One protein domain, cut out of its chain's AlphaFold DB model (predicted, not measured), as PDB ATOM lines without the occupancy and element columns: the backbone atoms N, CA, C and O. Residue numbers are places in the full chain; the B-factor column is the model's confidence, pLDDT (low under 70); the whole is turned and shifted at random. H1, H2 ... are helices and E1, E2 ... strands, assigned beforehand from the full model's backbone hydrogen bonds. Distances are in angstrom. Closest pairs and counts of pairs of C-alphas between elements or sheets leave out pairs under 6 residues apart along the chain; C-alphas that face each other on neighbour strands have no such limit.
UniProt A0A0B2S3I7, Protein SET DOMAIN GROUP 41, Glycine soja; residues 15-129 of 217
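This is residues 15 to 129 of the 217 residues of the protein "Protein SET DOMAIN GROUP 41" of Glycine soja (UniProt A0A0B2S3I7). With little regular structure, two small antiparallel hairpins, E1-E2 and E3-E4, meet in a loose body; residues 15 to 26 of H1 stick out, as do residues 71 to 81, 86 to 96 and 98 to 105 of the long link from E3 to E4. Along the 115 printed residues come H1, E1, E2, H2, E3 and E4, mixed in class, holding 42 residues. The whole is loose, radius of gyration of the C-alphas 17.2 A, spanning 46 by 45 by 28 A.

Start at hairpin E3, residues 63 to 68, and E4, residues 110 to 115: N 66 and O 112 are 2.9 A apart. In hairpin E1, residues 33 to 36, and E2, residues 42 to 46, N 35 and O 44 are 2.8 A apart. The closest C-alphas of E1 and E3, Val 35 and Phe 67, are 6.7 A apart. H1, residues 15 to 31, and H2, residues 50 to 53, are close but not clearly touching, closest C-alphas Asn 31 and Ser 53, 5.7 A. Every O i to N i+4 pair in H1 is within hydrogen-bond range; H2 is too short for one.

Find C-alpha 15 at (25.963, 57.430, 32.337); H1 runs 24.2 A from there. E4 runs 16.8 A to C-alpha 115 at (-5.257, 27.393, 28.285).

The printed part has no cut. The E3 to E4 link is long, 41 residues; pLDDT is under 70 at residues 71 to 107.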
ATOM      1  N   ASP A  15      27.054  57.751  31.415       77.81
ATOM      2  CA  ASP A  15      25.963  57.430  32.337       77.81
ATOM      3  C   ASP A  15      24.676  56.995  31.615       77.81
ATOM      4  O   ASP A  15      24.012  56.053  32.045       77.81
ATOM      5  N   ALA A  16      24.336  57.626  30.486       80.06
ATOM      6  CA  ALA A  16      23.141  57.284  29.712       80.06
ATOM      7  C   ALA A  16      23.289  55.920  29.020       80.06
ATOM      8  O   ALA A  16      22.347  55.132  28.983       80.06
ATOM      9  N   VAL A  17      24.488  55.610  28.519       84.56
ATOM     10  CA  VAL A  17      24.784  54.306  27.905       84.56
ATOM     11  C   VAL A  17      24.711  53.190  28.950       84.56
ATOM     12  O   VAL A  17      24.178  52.113  28.676       84.56
ATOM     13  N   LEU A  18      25.214  53.443  30.161       89.12
ATOM     14  CA  LEU A  18      25.142  52.492  31.268       89.12
ATOM     15  C   LEU A  18      23.699  52.259  31.739       89.12
ATOM     16  O   LEU A  18      23.322  51.120  32.030       89.12
ATOM     17  N   GLU A  19      22.883  53.310  31.793       90.38
ATOM     18  CA  GLU A  19      21.463  53.213  32.135       90.38
ATOM     19  C   GLU A  19      20.695  52.388  31.092       90.38
ATOM     20  O   GLU A  19      20.017  51.420  31.448       90.38
ATOM     21  N   GLU A  20      20.873  52.687  29.803       89.94
ATOM     22  CA  GLU A  20      20.264  51.928  28.705       89.94
ATOM     23  C   GLU A  20      20.668  50.448  28.741       89.94
ATOM     24  O   GLU A  20      19.812  49.562  28.633       89.94
ATOM     25  N   ALA A  21      21.954  50.158  28.962       91.06
ATOM     26  CA  ALA A  21      22.449  48.792  29.097       91.06
ATOM     27  C   ALA A  21      21.836  48.076  30.309       91.06
ATOM     28  O   ALA A  21      21.478  46.901  30.218       91.06
ATOM     29  N   THR A  22      21.667  48.777  31.433       90.31
ATOM     30  CA  THR A  22      21.058  48.224  32.650       90.31
ATOM     31  C   THR A  22      19.586  47.885  32.432       90.31
ATOM     32  O   THR A  22      19.136  46.804  32.828       90.31
ATOM     33  N   ILE A  23      18.835  48.765  31.764       88.94
ATOM     34  CA  ILE A  23      17.426  48.538  31.412       88.94
ATOM     35  C   ILE A  23      17.307  47.343  30.464       88.94
ATOM     36  O   ILE A  23      16.511  46.436  30.718       88.94
ATOM     37  N   ALA A  24      18.127  47.300  29.413       90.12
ATOM     38  CA  ALA A  24      18.131  46.201  28.455       90.12
ATOM     39  C   ALA A  24      18.468  44.863  29.130       90.12
ATOM     40  O   ALA A  24      17.764  43.873  28.930       90.12
ATOM     41  N   LEU A  25      19.493  44.830  29.987       91.88
ATOM     42  CA  LEU A  25      19.880  43.623  30.713       91.88
ATOM     43  C   LEU A  25      18.787  43.173  31.686       91.88
ATOM     44  O   LEU A  25      18.484  41.985  31.758       91.88
ATOM     45  N   SER A  26      18.146  44.110  32.386       90.25
ATOM     46  CA  SER A  26      17.021  43.809  33.280       90.25
ATOM     47  C   SER A  26      15.843  43.214  32.512       90.25
ATOM     48  O   SER A  26      15.260  42.223  32.958       90.25
ATOM     49  N   ALA A  27      15.526  43.760  31.334       88.38
ATOM     50  CA  ALA A  27      14.483  43.232  30.463       88.38
ATOM     51  C   ALA A  27      14.813  41.806  30.000       88.38
ATOM     52  O   ALA A  27      13.960  40.925  30.082       88.38
ATOM     53  N   VAL A  28      16.057  41.542  29.593       91.44
ATOM     54  CA  VAL A  28      16.487  40.189  29.213       91.44
ATOM     55  C   VAL A  28      16.397  39.239  30.407       91.44
ATOM     56  O   VAL A  28      15.739  38.213  30.305       91.44
ATOM     57  N   LEU A  29      16.978  39.571  31.561       91.38
ATOM     58  CA  LEU A  29      17.024  38.674  32.725       91.38
ATOM     59  C   LEU A  29      15.636  38.289  33.262       91.38
ATOM     60  O   LEU A  29      15.467  37.188  33.789       91.38
ATOM     61  N   THR A  30      14.653  39.181  33.123       92.00
ATOM     62  CA  THR A  30      13.297  38.981  33.655       92.00
ATOM     63  C   THR A  30      12.302  38.415  32.645       92.00
ATOM     64  O   THR A  30      11.311  37.830  33.072       92.00
ATOM     65  N   ASN A  31      12.560  38.525  31.336       92.38
ATOM     66  CA  ASN A  31      11.621  38.088  30.289       92.38
ATOM     67  C   ASN A  31      12.170  36.974  29.387       92.38
ATOM     68  O   ASN A  31      11.431  36.384  28.598       92.38
ATOM     69  N   ALA A  32      13.463  36.670  29.485       91.81
ATOM     70  CA  ALA A  32      14.074  35.576  28.755       91.81
ATOM     71  C   ALA A  32      13.513  34.215  29.187       91.81
ATOM     72  O   ALA A  32      13.454  33.886  30.378       91.81
ATOM     73  N   VAL A  33      13.195  33.390  28.191       91.19
ATOM     74  CA  VAL A  33      12.784  31.997  28.367       91.19
ATOM     75  C   VAL A  33      13.729  31.058  27.639       91.19
ATOM     76  O   VAL A  33      14.228  31.352  26.551       91.19
ATOM     77  N   GLU A  34      13.961  29.907  28.254       91.12
ATOM     78  CA  GLU A  34      14.721  28.828  27.647       91.12
ATOM     79  C   GLU A  34      13.854  28.096  26.617       91.12
ATOM     80  O   GLU A  34      12.762  27.598  26.913       91.12
ATOM     81  N   VAL A  35      14.337  28.070  25.381       89.81
ATOM     82  CA  VAL A  35      13.717  27.384  24.254       89.81
ATOM     83  C   VAL A  35      14.164  25.937  24.268       89.81
ATOM     84  O   VAL A  35      15.358  25.651  24.302       89.81
ATOM     85  N   HIS A  36      13.196  25.038  24.162       86.06
ATOM     86  CA  HIS A  36      13.429  23.604  24.099       86.06
ATOM     87  C   HIS A  36      12.953  23.040  22.759       86.06
ATOM     88  O   HIS A  36      12.010  23.570  22.160       86.06
ATOM     89  N   ASP A  37      13.597  21.971  22.295       82.94
ATOM     90  CA  ASP A  37      13.093  21.164  21.187       82.94
ATOM     91  C   ASP A  37      11.957  20.223  21.611       82.94
ATOM     92  O   ASP A  37      11.497  20.224  22.756       82.94
ATOM     93  N   ASN A  38      11.457  19.437  20.655       81.69
ATOM     94  CA  ASN A  38      10.350  18.513  20.895       81.69
ATOM     95  C   ASN A  38      10.738  17.362  21.837       81.69
ATOM     96  O   ASN A  38       9.857  16.733  22.420       81.69
ATOM     97  N   GLU A  39      12.035  17.104  22.000       83.81
ATOM     98  CA  GLU A  39      12.595  16.106  22.908       83.81
ATOM     99  C   GLU A  39      12.916  16.693  24.295       83.81
ATOM    100  O   GLU A  39      13.382  15.972  25.177       83.81
ATOM    101  N   GLY A  40      12.656  17.988  24.510       79.06
ATOM    102  CA  GLY A  40      12.928  18.683  25.768       79.06
ATOM    103  C   GLY A  40      14.392  19.082  25.954       79.06
ATOM    104  O   GLY A  40      14.790  19.416  27.066       79.06
ATOM    105  N   ARG A  41      15.215  19.059  24.900       83.62
ATOM    106  CA  ARG A  41      16.600  19.541  24.963       83.62
ATOM    107  C   ARG A  41      16.625  21.056  24.822       83.62
ATOM    108  O   ARG A  41      15.977  21.615  23.938       83.62
ATOM    109  N   ALA A  42      17.411  21.707  25.669       86.88
ATOM    110  CA  ALA A  42      17.645  23.141  25.605       86.88
ATOM    111  C   ALA A  42      18.355  23.528  24.299       86.88
ATOM    112  O   ALA A  42      19.440  23.032  23.994       86.88
ATOM    113  N   LEU A  43      17.747  24.432  23.533       87.62
ATOM    114  CA  LEU A  43      18.313  25.007  22.310       87.62
ATOM    115  C   LEU A  43      18.976  26.361  22.555       87.62
ATOM    116  O   LEU A  43      19.892  26.741  21.828       87.62
ATOM    117  N   GLY A  44      18.502  27.106  23.551       88.31
ATOM    118  CA  GLY A  44      19.026  28.425  23.878       88.31
ATOM    119  C   GLY A  44      18.003  29.293  24.592       88.31
ATOM    120  O   GLY A  44      16.990  28.810  25.085       88.31
ATOM    121  N   ILE A  45      18.271  30.593  24.634       88.44
ATOM    122  CA  ILE A  45      17.435  31.581  25.314       88.44
ATOM    123  C   ILE A  45      16.831  32.522  24.274       88.44
ATOM    124  O   ILE A  45      17.527  32.972  23.363       88.44
ATOM    125  N   ALA A  46      15.549  32.841  24.424       89.06
ATOM    126  CA  ALA A  46      14.856  33.811  23.590       89.06
ATOM    127  C   ALA A  46      14.061  34.805  24.442       89.06
ATOM    128  O   ALA A  46      13.530  34.462  25.498       89.06
ATOM    129  N   VAL A  47      13.968  36.040  23.950       88.94
ATOM    130  CA  VAL A  47      13.073  37.072  24.481       88.94
ATOM    131  C   VAL A  47      11.970  37.272  23.451       88.94
ATOM    132  O   VAL A  47      12.252  37.554  22.287       88.94
ATOM    133  N   PHE A  48      10.726  37.079  23.875       86.56
ATOM    134  CA  PHE A  48       9.551  37.284  23.032       86.56
ATOM    135  C   PHE A  48       8.973  38.676  23.259       86.56
ATOM    136  O   PHE A  48       9.347  39.380  24.197       86.56
ATOM    137  N   ASP A  49       8.077  39.085  22.368       81.31
ATOM    138  CA  ASP A  49       7.454  40.399  22.434       81.31
ATOM    139  C   ASP A  49       6.662  40.636  23.740       81.31
ATOM    140  O   ASP A  49       6.511  39.778  24.620       81.31
ATOM    141  N   HIS A  50       6.144  41.856  23.855       77.00
ATOM    142  CA  HIS A  50       5.342  42.306  24.987       77.00
ATOM    143  C   HIS A  50       4.066  41.478  25.202       77.00
ATOM    144  O   HIS A  50       3.551  41.459  26.314       77.00
ATOM    145  N   ILE A  51       3.560  40.766  24.188       82.25
ATOM    146  CA  ILE A  51       2.338  39.964  24.320       82.25
ATOM    147  C   ILE A  51       2.600  38.766  25.235       82.25
ATOM    148  O   ILE A  51       1.759  38.434  26.069       82.25
ATOM    149  N   PHE A  52       3.772  38.136  25.117       88.88
ATOM    150  CA  PHE A  52       4.167  37.052  26.015       88.88
ATOM    151  C   PHE A  52       4.747  37.567  27.336       88.88
ATOM    152  O   PHE A  52       4.394  37.061  28.399       88.88
ATOM    153  N   SER A  53       5.595  38.595  27.276       91.31
ATOM    154  CA  SER A  53       6.317  39.122  28.446       91.31
ATOM    155  C   SER A  53       5.406  39.749  29.517       91.31
ATOM    156  O   SER A  53       5.852  40.034  30.622       91.31
ATOM    157  N   TRP A  54       4.122  39.970  29.216       91.94
ATOM    158  CA  TRP A  54       3.124  40.479  30.166       91.94
ATOM    159  C   TRP A  54       2.315  39.394  30.890       91.94
ATOM    160  O   TRP A  54       1.502  39.723  31.754       91.94
ATOM    161  N   ILE A  55       2.482  38.114  30.547       96.00
ATOM    162  CA  ILE A  55       1.689  37.041  31.157       96.00
ATOM    163  C   ILE A  55       2.255  36.699  32.530       96.00
ATOM    164  O   ILE A  55       3.260  36.007  32.628       96.00
ATOM    165  N   ASN A  56       1.569  37.120  33.587       97.12
ATOM    166  CA  ASN A  56       2.039  36.961  34.956       97.12
ATOM    167  C   ASN A  56       2.127  35.507  35.441       97.12
ATOM    168  O   ASN A  56       1.561  34.558  34.888       97.12
ATOM    169  N   HIS A  57       2.820  35.352  36.565       97.81
ATOM    170  CA  HIS A  57       3.002  34.073  37.219       97.81
ATOM    171  C   HIS A  57       1.822  33.657  38.110       97.81
ATOM    172  O   HIS A  57       1.318  34.434  38.919       97.81
ATOM    173  N   SER A  58       1.496  32.364  38.095       98.38
ATOM    174  CA  SER A  58       0.769  31.692  39.175       98.38
ATOM    175  C   SER A  58       1.343  30.296  39.413       98.38
ATOM    176  O   SER A  58       1.671  29.580  38.469       98.38
ATOM    177  N   CYS A  59       1.413  29.855  40.674       97.81
ATOM    178  CA  CYS A  59       1.744  28.459  41.002       97.81
ATOM    179  C   CYS A  59       0.545  27.504  40.821       97.81
ATOM    180  O   CYS A  59       0.668  26.302  41.052       97.81
ATOM    181  N   SER A  60      -0.617  28.045  40.442       96.56
ATOM    182  CA  SER A  60      -1.787  27.326  39.927       96.56
ATOM    183  C   SER A  60      -2.222  28.002  38.617       96.56
ATOM    184  O   SER A  60      -3.252  28.693  38.582       96.56
ATOM    185  N   PRO A  61      -1.398  27.900  37.560       97.88
ATOM    186  CA  PRO A  61      -1.612  28.642  36.323       97.88
ATOM    187  C   PRO A  61      -2.896  28.202  35.615       97.88
ATOM    188  O   PRO A  61      -3.457  27.142  35.912       97.88
ATOM    189  N   ASN A  62      -3.387  29.035  34.697       98.00
ATOM    190  CA  ASN A  62      -4.498  28.695  33.801       98.00
ATOM    191  C   ASN A  62      -4.083  28.564  32.335       98.00
ATOM    192  O   ASN A  62      -4.877  28.082  31.526       98.00
ATOM    193  N   ALA A  63      -2.827  28.868  32.016       97.69
ATOM    194  CA  ALA A  63      -2.226  28.615  30.723       97.69
ATOM    195  C   ALA A  63      -0.826  27.995  30.851       97.69
ATOM    196  O   ALA A  63      -0.149  28.100  31.873       97.69
ATOM    197  N   CYS A  64      -0.384  27.357  29.774       95.50
ATOM    198  CA  CYS A  64       0.990  26.927  29.558       95.50
ATOM    199  C   CYS A  64       1.461  27.400  28.180       95.50
ATOM    200  O   CYS A  64       0.653  27.827  27.350       95.50
ATOM    201  N   TYR A  65       2.764  27.331  27.920       93.00
ATOM    202  CA  TYR A  65       3.320  27.689  26.620       93.00
ATOM    203  C   TYR A  65       4.260  26.609  26.087       93.00
ATOM    204  O   TYR A  65       4.802  25.798  26.836       93.00
ATOM    205  N   ARG A  66       4.427  26.588  24.763       90.25
ATOM    206  CA  ARG A  66       5.353  25.706  24.045       90.25
ATOM    207  C   ARG A  66       5.954  26.443  22.852       90.25
ATOM    208  O   ARG A  66       5.310  27.315  22.269       90.25
ATOM    209  N   PHE A  67       7.154  26.032  22.459       89.44
ATOM    210  CA  PHE A  67       7.802  26.459  21.225       89.44
ATOM    211  C   PHE A  67       7.471  25.523  20.061       89.44
ATOM    212  O   PHE A  67       7.490  24.303  20.193       89.44
ATOM    213  N   VAL A  68       7.174  26.103  18.906       85.94
ATOM    214  CA  VAL A  68       7.048  25.403  17.631       85.94
ATOM    215  C   VAL A  68       8.270  25.759  16.800       85.94
ATOM    216  O   VAL A  68       8.477  26.923  16.449       85.94
ATOM    217  N   LEU A  69       9.084  24.748  16.512       83.00
ATOM    218  CA  LEU A  69      10.277  24.867  15.684       83.00
ATOM    219  C   LEU A  69       9.929  24.485  14.249       83.00
ATOM    220  O   LEU A  69       9.331  23.437  14.010       83.00
ATOM    221  N   TYR A  70      10.318  25.321  13.292       72.56
ATOM    222  CA  TYR A  70      10.242  24.971  11.880       72.56
ATOM    223  C   TYR A  70      11.556  24.290  11.491       72.56
ATOM    224  O   TYR A  70      12.607  24.928  11.519       72.56
ATOM    225  N   SER A  71      11.518  23.001  11.145       57.34
ATOM    226  CA  SER A  71      12.657  22.369  10.485       57.34
ATOM    227  C   SER A  71      12.714  22.889   9.051       57.34
ATOM    228  O   SER A  71      11.862  22.592   8.217       57.34
ATOM    229  N   SER A  72      13.714  23.710   8.746       52.66
ATOM    230  CA  SER A  72      14.044  24.027   7.363       52.66
ATOM    231  C   SER A  72      14.637  22.774   6.725       52.66
ATOM    232  O   SER A  72      15.830  22.506   6.848       52.66
ATOM    233  N   SER A  73      13.815  21.976   6.050       41.22
ATOM    234  CA  SER A  73      14.273  20.860   5.222       41.22
ATOM    235  C   SER A  73      14.842  21.356   3.887       41.22
ATOM    236  O   SER A  73      14.378  20.935   2.834       41.22
ATOM    237  N   HIS A  74      15.836  22.252   3.922       40.31
ATOM    238  CA  HIS A  74      16.669  22.585   2.765       40.31
ATOM    239  C   HIS A  74      18.126  22.852   3.179       40.31
ATOM    240  O   HIS A  74      18.416  23.761   3.949       40.31
ATOM    241  N   SER A  75      18.979  21.972   2.649       42.56
ATOM    242  CA  SER A  75      20.432  21.991   2.423       42.56
ATOM    243  C   SER A  75      21.198  23.312   2.585       42.56
ATOM    244  O   SER A  75      20.757  24.358   2.120       42.56
ATOM    245  N   GLU A  76      22.432  23.136   3.075       48.75
ATOM    246  CA  GLU A  76      23.592  24.040   3.109       48.75
ATOM    247  C   GLU A  76      23.582  25.158   4.173       48.75
ATOM    248  O   GLU A  76      22.984  26.219   4.029       48.75
ATOM    249  N   GLU A  77      24.334  24.881   5.248       48.06
ATOM    250  CA  GLU A  77      24.888  25.828   6.226       48.06
ATOM    251  C   GLU A  77      23.875  26.707   6.974       48.06
ATOM    252  O   GLU A  77      23.842  27.935   6.867       48.06
ATOM    253  N   ALA A  78      23.105  26.072   7.863       43.09
ATOM    254  CA  ALA A  78      22.410  26.780   8.929       43.09
ATOM    255  C   ALA A  78      23.438  27.452   9.858       43.09
ATOM    256  O   ALA A  78      23.927  26.860  10.823       43.09
ATOM    257  N   LYS A  79      23.772  28.713   9.565       44.44
ATOM    258  CA  LYS A  79      24.391  29.628  10.523       44.44
ATOM    259  C   LYS A  79      23.484  29.685  11.748       44.44
ATOM    260  O   LYS A  79      22.460  30.362  11.741       44.44
ATOM    261  N   LEU A  80      23.884  28.976  12.799       43.66
ATOM    262  CA  LEU A  80      23.420  29.178  14.168       43.66
ATOM    263  C   LEU A  80      23.869  30.578  14.605       43.66
ATOM    264  O   LEU A  80      24.891  30.755  15.260       43.66
ATOM    265  N   GLY A  81      23.153  31.592  14.137       40.97
ATOM    266  CA  GLY A  81      23.395  32.985  14.452       40.97
ATOM    267  C   GLY A  81      22.138  33.576  15.053       40.97
ATOM    268  O   GLY A  81      21.074  33.539  14.438       40.97
ATOM    269  N   ILE A  82      22.272  34.150  16.244       42.31
ATOM    270  CA  ILE A  82      21.325  35.141  16.750       42.31
ATOM    271  C   ILE A  82      21.264  36.246  15.686       42.31
ATOM    272  O   ILE A  82      22.242  36.966  15.487       42.31
ATOM    273  N   ALA A  83      20.154  36.336  14.955       42.25
ATOM    274  CA  ALA A  83      19.953  37.347  13.926       42.25
ATOM    275  C   ALA A  83      19.001  38.422  14.470       42.25
ATOM    276  O   ALA A  83      17.795  38.180  14.543       42.25
ATOM    277  N   PRO A  84      19.498  39.604  14.873       39.12
ATOM    278  CA  PRO A  84      18.624  40.729  15.153       39.12
ATOM    279  C   PRO A  84      18.040  41.256  13.834       39.12
ATOM    280  O   PRO A  84      18.751  41.424  12.842       39.12
ATOM    281  N   HIS A  85      16.739  41.544  13.824       40.88
ATOM    282  CA  HIS A  85      16.103  42.272  12.731       40.88
ATOM    283  C   HIS A  85      16.349  43.774  12.930       40.88
ATOM    284  O   HIS A  85      15.652  44.420  13.707       40.88
ATOM    285  N   LEU A  86      17.355  44.330  12.251       37.69
ATOM    286  CA  LEU A  86      17.565  45.775  12.154       37.69
ATOM    287  C   LEU A  86      17.565  46.179  10.673       37.69
ATOM    288  O   LEU A  86      18.582  46.070   9.990       37.69
ATOM    289  N   GLN A  87      16.432  46.670  10.167       36.84
ATOM    290  CA  GLN A  87      16.461  47.544   8.995       36.84
ATOM    291  C   GLN A  87      16.806  48.955   9.472       36.84
ATOM    292  O   GLN A  87      15.977  49.684  10.008       36.84
ATOM    293  N   MET A  88      18.074  49.318   9.300       35.66
ATOM    294  CA  MET A  88      18.554  50.683   9.459       35.66
ATOM    295  C   MET A  88      18.074  51.530   8.284       35.66
ATOM    296  O   MET A  88      18.665  51.473   7.211       35.66
ATOM    297  N   ASN A  89      17.051  52.351   8.511       35.25
ATOM    298  CA  ASN A  89      16.865  53.609   7.795       35.25
ATOM    299  C   ASN A  89      16.748  54.720   8.847       35.25
ATOM    300  O   ASN A  89      16.001  54.602   9.814       35.25
ATOM    301  N   GLY A  90      17.592  55.742   8.712       41.91
ATOM    302  CA  GLY A  90      17.908  56.693   9.773       41.91
ATOM    303  C   GLY A  90      16.741  57.529  10.313       41.91
ATOM    304  O   GLY A  90      15.755  57.791   9.635       41.91
ATOM    305  N   SER A  91      16.982  58.043  11.524       42.72
ATOM    306  CA  SER A  91      16.182  58.982  12.326       42.72
ATOM    307  C   SER A  91      14.948  58.438  13.061       42.72
ATOM    308  O   SER A  91      13.871  58.299  12.500       42.72
ATOM    309  N   ARG A  92      15.125  58.358  14.393       40.47
ATOM    310  CA  ARG A  92      14.121  58.335  15.477       40.47
ATOM    311  C   ARG A  92      13.269  57.065  15.567       40.47
ATOM    312  O   ARG A  92      12.317  56.861  14.827       40.47
ATOM    313  N   VAL A  93      13.590  56.246  16.568       34.91
ATOM    314  CA  VAL A  93      12.858  55.023  16.913       34.91
ATOM    315  C   VAL A  93      11.541  55.398  17.598       34.91
ATOM    316  O   VAL A  93      11.505  55.761  18.769       34.91
ATOM    317  N   SER A  94      10.444  55.332  16.849       38.84
ATOM    318  CA  SER A  94       9.086  55.192  17.380       38.84
ATOM    319  C   SER A  94       8.556  53.857  16.875       38.84
ATOM    320  O   SER A  94       8.223  53.725  15.701       38.84
ATOM    321  N   ILE A  95       8.548  52.841  17.739       41.31
ATOM    322  CA  ILE A  95       8.091  51.498  17.369       41.31
ATOM    323  C   ILE A  95       6.568  51.483  17.476       41.31
ATOM    324  O   ILE A  95       6.010  51.409  18.569       41.31
ATOM    325  N   SER A  96       5.890  51.582  16.331       34.97
ATOM    326  CA  SER A  96       4.459  51.294  16.249       34.97
ATOM    327  C   SER A  96       4.256  49.783  16.094       34.97
ATOM    328  O   SER A  96       4.881  49.136  15.256       34.97
ATOM    329  N   SER A  97       3.369  49.216  16.913       49.84
ATOM    330  CA  SER A  97       3.084  47.773  16.995       49.84
ATOM    331  C   SER A  97       2.497  47.164  15.701       49.84
ATOM    332  O   SER A  97       2.280  45.960  15.610       49.84
ATOM    333  N   SER A  98       2.214  47.975  14.675       40.69
ATOM    334  CA  SER A  98       1.462  47.564  13.483       40.69
ATOM    335  C   SER A  98       2.293  47.028  12.311       40.69
ATOM    336  O   SER A  98       1.704  46.519  11.358       40.69
ATOM    337  N   GLU A  99       3.627  47.100  12.344       41.00
ATOM    338  CA  GLU A  99       4.460  46.680  11.197       41.00
ATOM    339  C   GLU A  99       4.981  45.231  11.277       41.00
ATOM    340  O   GLU A  99       5.365  44.664  10.255       41.00
ATOM    341  N   PHE A 100       4.885  44.563  12.435       44.91
ATOM    342  CA  PHE A 100       5.326  43.165  12.594       44.91
ATOM    343  C   PHE A 100       4.449  42.133  11.864       44.91
ATOM    344  O   PHE A 100       4.889  41.014  11.608       44.91
ATOM    345  N   ALA A 101       3.218  42.483  11.485       43.56
ATOM    346  CA  ALA A 101       2.263  41.517  10.939       43.56
ATOM    347  C   ALA A 101       2.363  41.288   9.413       43.56
ATOM    348  O   ALA A 101       1.600  40.481   8.882       43.56
ATOM    349  N   LYS A 102       3.253  41.984   8.683       39.06
ATOM    350  CA  LYS A 102       3.269  41.965   7.200       39.06
ATOM    351  C   LYS A 102       4.529  41.397   6.521       39.06
ATOM    352  O   LYS A 102       4.596  41.428   5.296       39.06
ATOM    353  N   GLY A 103       5.480  40.812   7.252       39.28
ATOM    354  CA  GLY A 103       6.687  40.193   6.676       39.28
ATOM    355  C   GLY A 103       6.755  38.680   6.903       39.28
ATOM    356  O   GLY A 103       7.062  38.232   8.000       39.28
ATOM    357  N   GLY A 104       6.481  37.885   5.869       44.91
ATOM    358  CA  GLY A 104       6.306  36.426   5.922       44.91
ATOM    359  C   GLY A 104       7.552  35.548   6.112       44.91
ATOM    360  O   GLY A 104       7.571  34.457   5.558       44.91
ATOM    361  N   LEU A 105       8.559  35.958   6.886       46.78
ATOM    362  CA  LEU A 105       9.684  35.094   7.287       46.78
ATOM    363  C   LEU A 105      10.117  35.449   8.719       46.78
ATOM    364  O   LEU A 105      11.094  36.162   8.939       46.78
ATOM    365  N   GLY A 106       9.349  34.980   9.704       55.03
ATOM    366  CA  GLY A 106       9.734  35.071  11.111       55.03
ATOM    367  C   GLY A 106      10.918  34.145  11.379       55.03
ATOM    368  O   GLY A 106      10.761  32.927  11.372       55.03
ATOM    369  N   TYR A 107      12.107  34.712  11.580       62.12
ATOM    370  CA  TYR A 107      13.261  33.953  12.047       62.12
ATOM    371  C   TYR A 107      13.071  33.614  13.531       62.12
ATOM    372  O   TYR A 107      12.863  34.507  14.349       62.12
ATOM    373  N   GLY A 108      13.162  32.327  13.871       74.81
ATOM    374  CA  GLY A 108      13.180  31.840  15.249       74.81
ATOM    375  C   GLY A 108      11.977  30.971  15.654       74.81
ATOM    376  O   GLY A 108      11.017  30.815  14.896       74.81
ATOM    377  N   PRO A 109      12.042  30.354  16.847       83.69
ATOM    378  CA  PRO A 109      10.960  29.546  17.403       83.69
ATOM    379  C   PRO A 109       9.668  30.352  17.534       83.69
ATOM    380  O   PRO A 109       9.681  31.477  18.029       83.69
ATOM    381  N   ARG A 110       8.528  29.766  17.167       85.88
ATOM    382  CA  ARG A 110       7.219  30.377  17.425       85.88
ATOM    383  C   ARG A 110       6.725  29.981  18.814       85.88
ATOM    384  O   ARG A 110       6.573  28.796  19.089       85.88
ATOM    385  N   LEU A 111       6.403  30.955  19.663       88.50
ATOM    386  CA  LEU A 111       5.785  30.705  20.968       88.50
ATOM    387  C   LEU A 111       4.264  30.561  20.830       88.50
ATOM    388  O   LEU A 111       3.606  31.335  20.133       88.50
ATOM    389  N   VAL A 112       3.695  29.552  21.488       90.69
ATOM    390  CA  VAL A 112       2.250  29.306  21.531       90.69
ATOM    391  C   VAL A 112       1.813  29.145  22.980       90.69
ATOM    392  O   VAL A 112       2.271  28.226  23.653       90.69
ATOM    393  N   VAL A 113       0.894  30.000  23.430       93.62
ATOM    394  CA  VAL A 113       0.236  29.902  24.742       93.62
ATOM    395  C   VAL A 113      -1.106  29.191  24.579       93.62
ATOM    396  O   VAL A 113      -1.856  29.480  23.646       93.62
ATOM    397  N   ARG A 114      -1.415  28.245  25.468       95.69
ATOM    398  CA  ARG A 114      -2.683  27.506  25.494       95.69
ATOM    399  C   ARG A 114      -3.242  27.469  26.905       95.69
ATOM    400  O   ARG A 114      -2.499  27.269  27.860       95.69
ATOM    401  N   SER A 115      -4.555  27.622  27.027       97.06
ATOM    402  CA  SER A 115      -5.257  27.393  28.285       97.06
ATOM    403  C   SER A 115      -5.165  25.920  28.690       97.06
ATOM    404  O   SER A 115      -5.305  25.038  27.844       97.06
ATOM    405  N   ILE A 116      -4.976  25.668  29.983       97.19
ATOM    406  CA  ILE A 116      -4.999  24.325  30.593       97.19
ATOM    407  C   ILE A 116      -6.232  24.099  31.476       97.19
ATOM    408  O   ILE A 116      -6.432  23.006  31.982       97.19
ATOM    409  N   LYS A 117      -7.050  25.137  31.665       94.56
ATOM    410  CA  LYS A 117      -8.369  25.093  32.304       94.56
ATOM    411  C   LYS A 117      -9.251  26.188  31.712       94.56
ATOM    412  O   LYS A 117      -8.748  27.063  31.004       94.56
ATOM    413  N   LYS A 118     -10.555  26.151  31.992       96.75
ATOM    414  CA  LYS A 118     -11.495  27.205  31.582       96.75
ATOM    415  C   LYS A 118     -11.036  28.561  32.136       96.75
ATOM    416  O   LYS A 118     -10.730  28.663  33.320       96.75
ATOM    417  N   ILE A 119     -11.001  29.577  31.273       97.19
ATOM    418  CA  ILE A 119     -10.661  30.962  31.629       97.19
ATOM    419  C   ILE A 119     -11.899  31.815  31.375       97.19
ATOM    420  O   ILE A 119     -12.397  31.879  30.248       97.19
ATOM    421  N   ASN A 120     -12.426  32.440  32.423       97.00
ATOM    422  CA  ASN A 120     -13.619  33.272  32.302       97.00
ATOM    423  C   ASN A 120     -13.280  34.657  31.738       97.00
ATOM    424  O   ASN A 120     -12.158  35.148  31.850       97.00
ATOM    425  N   LYS A 121     -14.267  35.338  31.146       97.31
ATOM    426  CA  LYS A 121     -14.075  36.717  30.676       97.31
ATOM    427  C   LYS A 121     -13.678  37.618  31.853       97.31
ATOM    428  O   LYS A 121     -14.414  37.707  32.830       97.31
ATOM    429  N   GLY A 122     -12.551  38.316  31.713       96.94
ATOM    430  CA  GLY A 122     -11.994  39.179  32.759       96.94
ATOM    431  C   GLY A 122     -11.098  38.454  33.768       96.94
ATOM    432  O   GLY A 122     -10.527  39.112  34.631       96.94
ATOM    433  N   GLU A 123     -10.945  37.133  33.659       97.12
ATOM    434  CA  GLU A 123      -9.944  36.385  34.417       97.12
ATOM    435  C   GLU A 123      -8.552  36.611  33.814       97.12
ATOM    436  O   GLU A 123      -8.366  36.580  32.596       97.12
ATOM    437  N   GLU A 124      -7.567  36.849  34.675       96.94
ATOM    438  CA  GLU A 124      -6.174  37.028  34.275       96.94
ATOM    439  C   GLU A 124      -5.585  35.722  33.726       96.94
ATOM    440  O   GLU A 124      -5.731  34.657  34.329       96.94
ATOM    441  N   VAL A 125      -4.870  35.800  32.602       97.06
ATOM    442  CA  VAL A 125      -4.092  34.672  32.078       97.06
ATOM    443  C   VAL A 125      -2.765  34.593  32.828       97.06
ATOM    444  O   VAL A 125      -2.040  35.579  32.906       97.06
ATOM    445  N   THR A 126      -2.432  33.415  33.351       97.94
ATOM    446  CA  THR A 126      -1.210  33.184  34.130       97.94
ATOM    447  C   THR A 126      -0.490  31.906  33.710       97.94
ATOM    448  O   THR A 126      -1.128  30.899  33.386       97.94
ATOM    449  N   VAL A 127       0.843  31.931  33.771       97.56
ATOM    450  CA  VAL A 127       1.737  30.794  33.478       97.56
ATOM    451  C   VAL A 127       2.640  30.468  34.674       97.56
ATOM    452  O   VAL A 127       2.722  31.212  35.654       97.56
ATOM    453  N   ALA A 128       3.331  29.328  34.631       97.31
ATOM    454  CA  ALA A 128       4.352  28.992  35.620       97.31
ATOM    455  C   ALA A 128       5.719  29.550  35.187       97.31
ATOM    456  O   ALA A 128       6.148  29.315  34.064       97.31
ATOM    457  N   TYR A 129       6.395  30.285  36.077       96.94
ATOM    458  CA  TYR A 129       7.748  30.827  35.866       96.94
ATOM    459  C   TYR A 129       8.843  29.964  36.505       96.94
ATOM    460  O   TYR A 129      10.023  30.204  36.268       96.94
TER     461      TYR A 129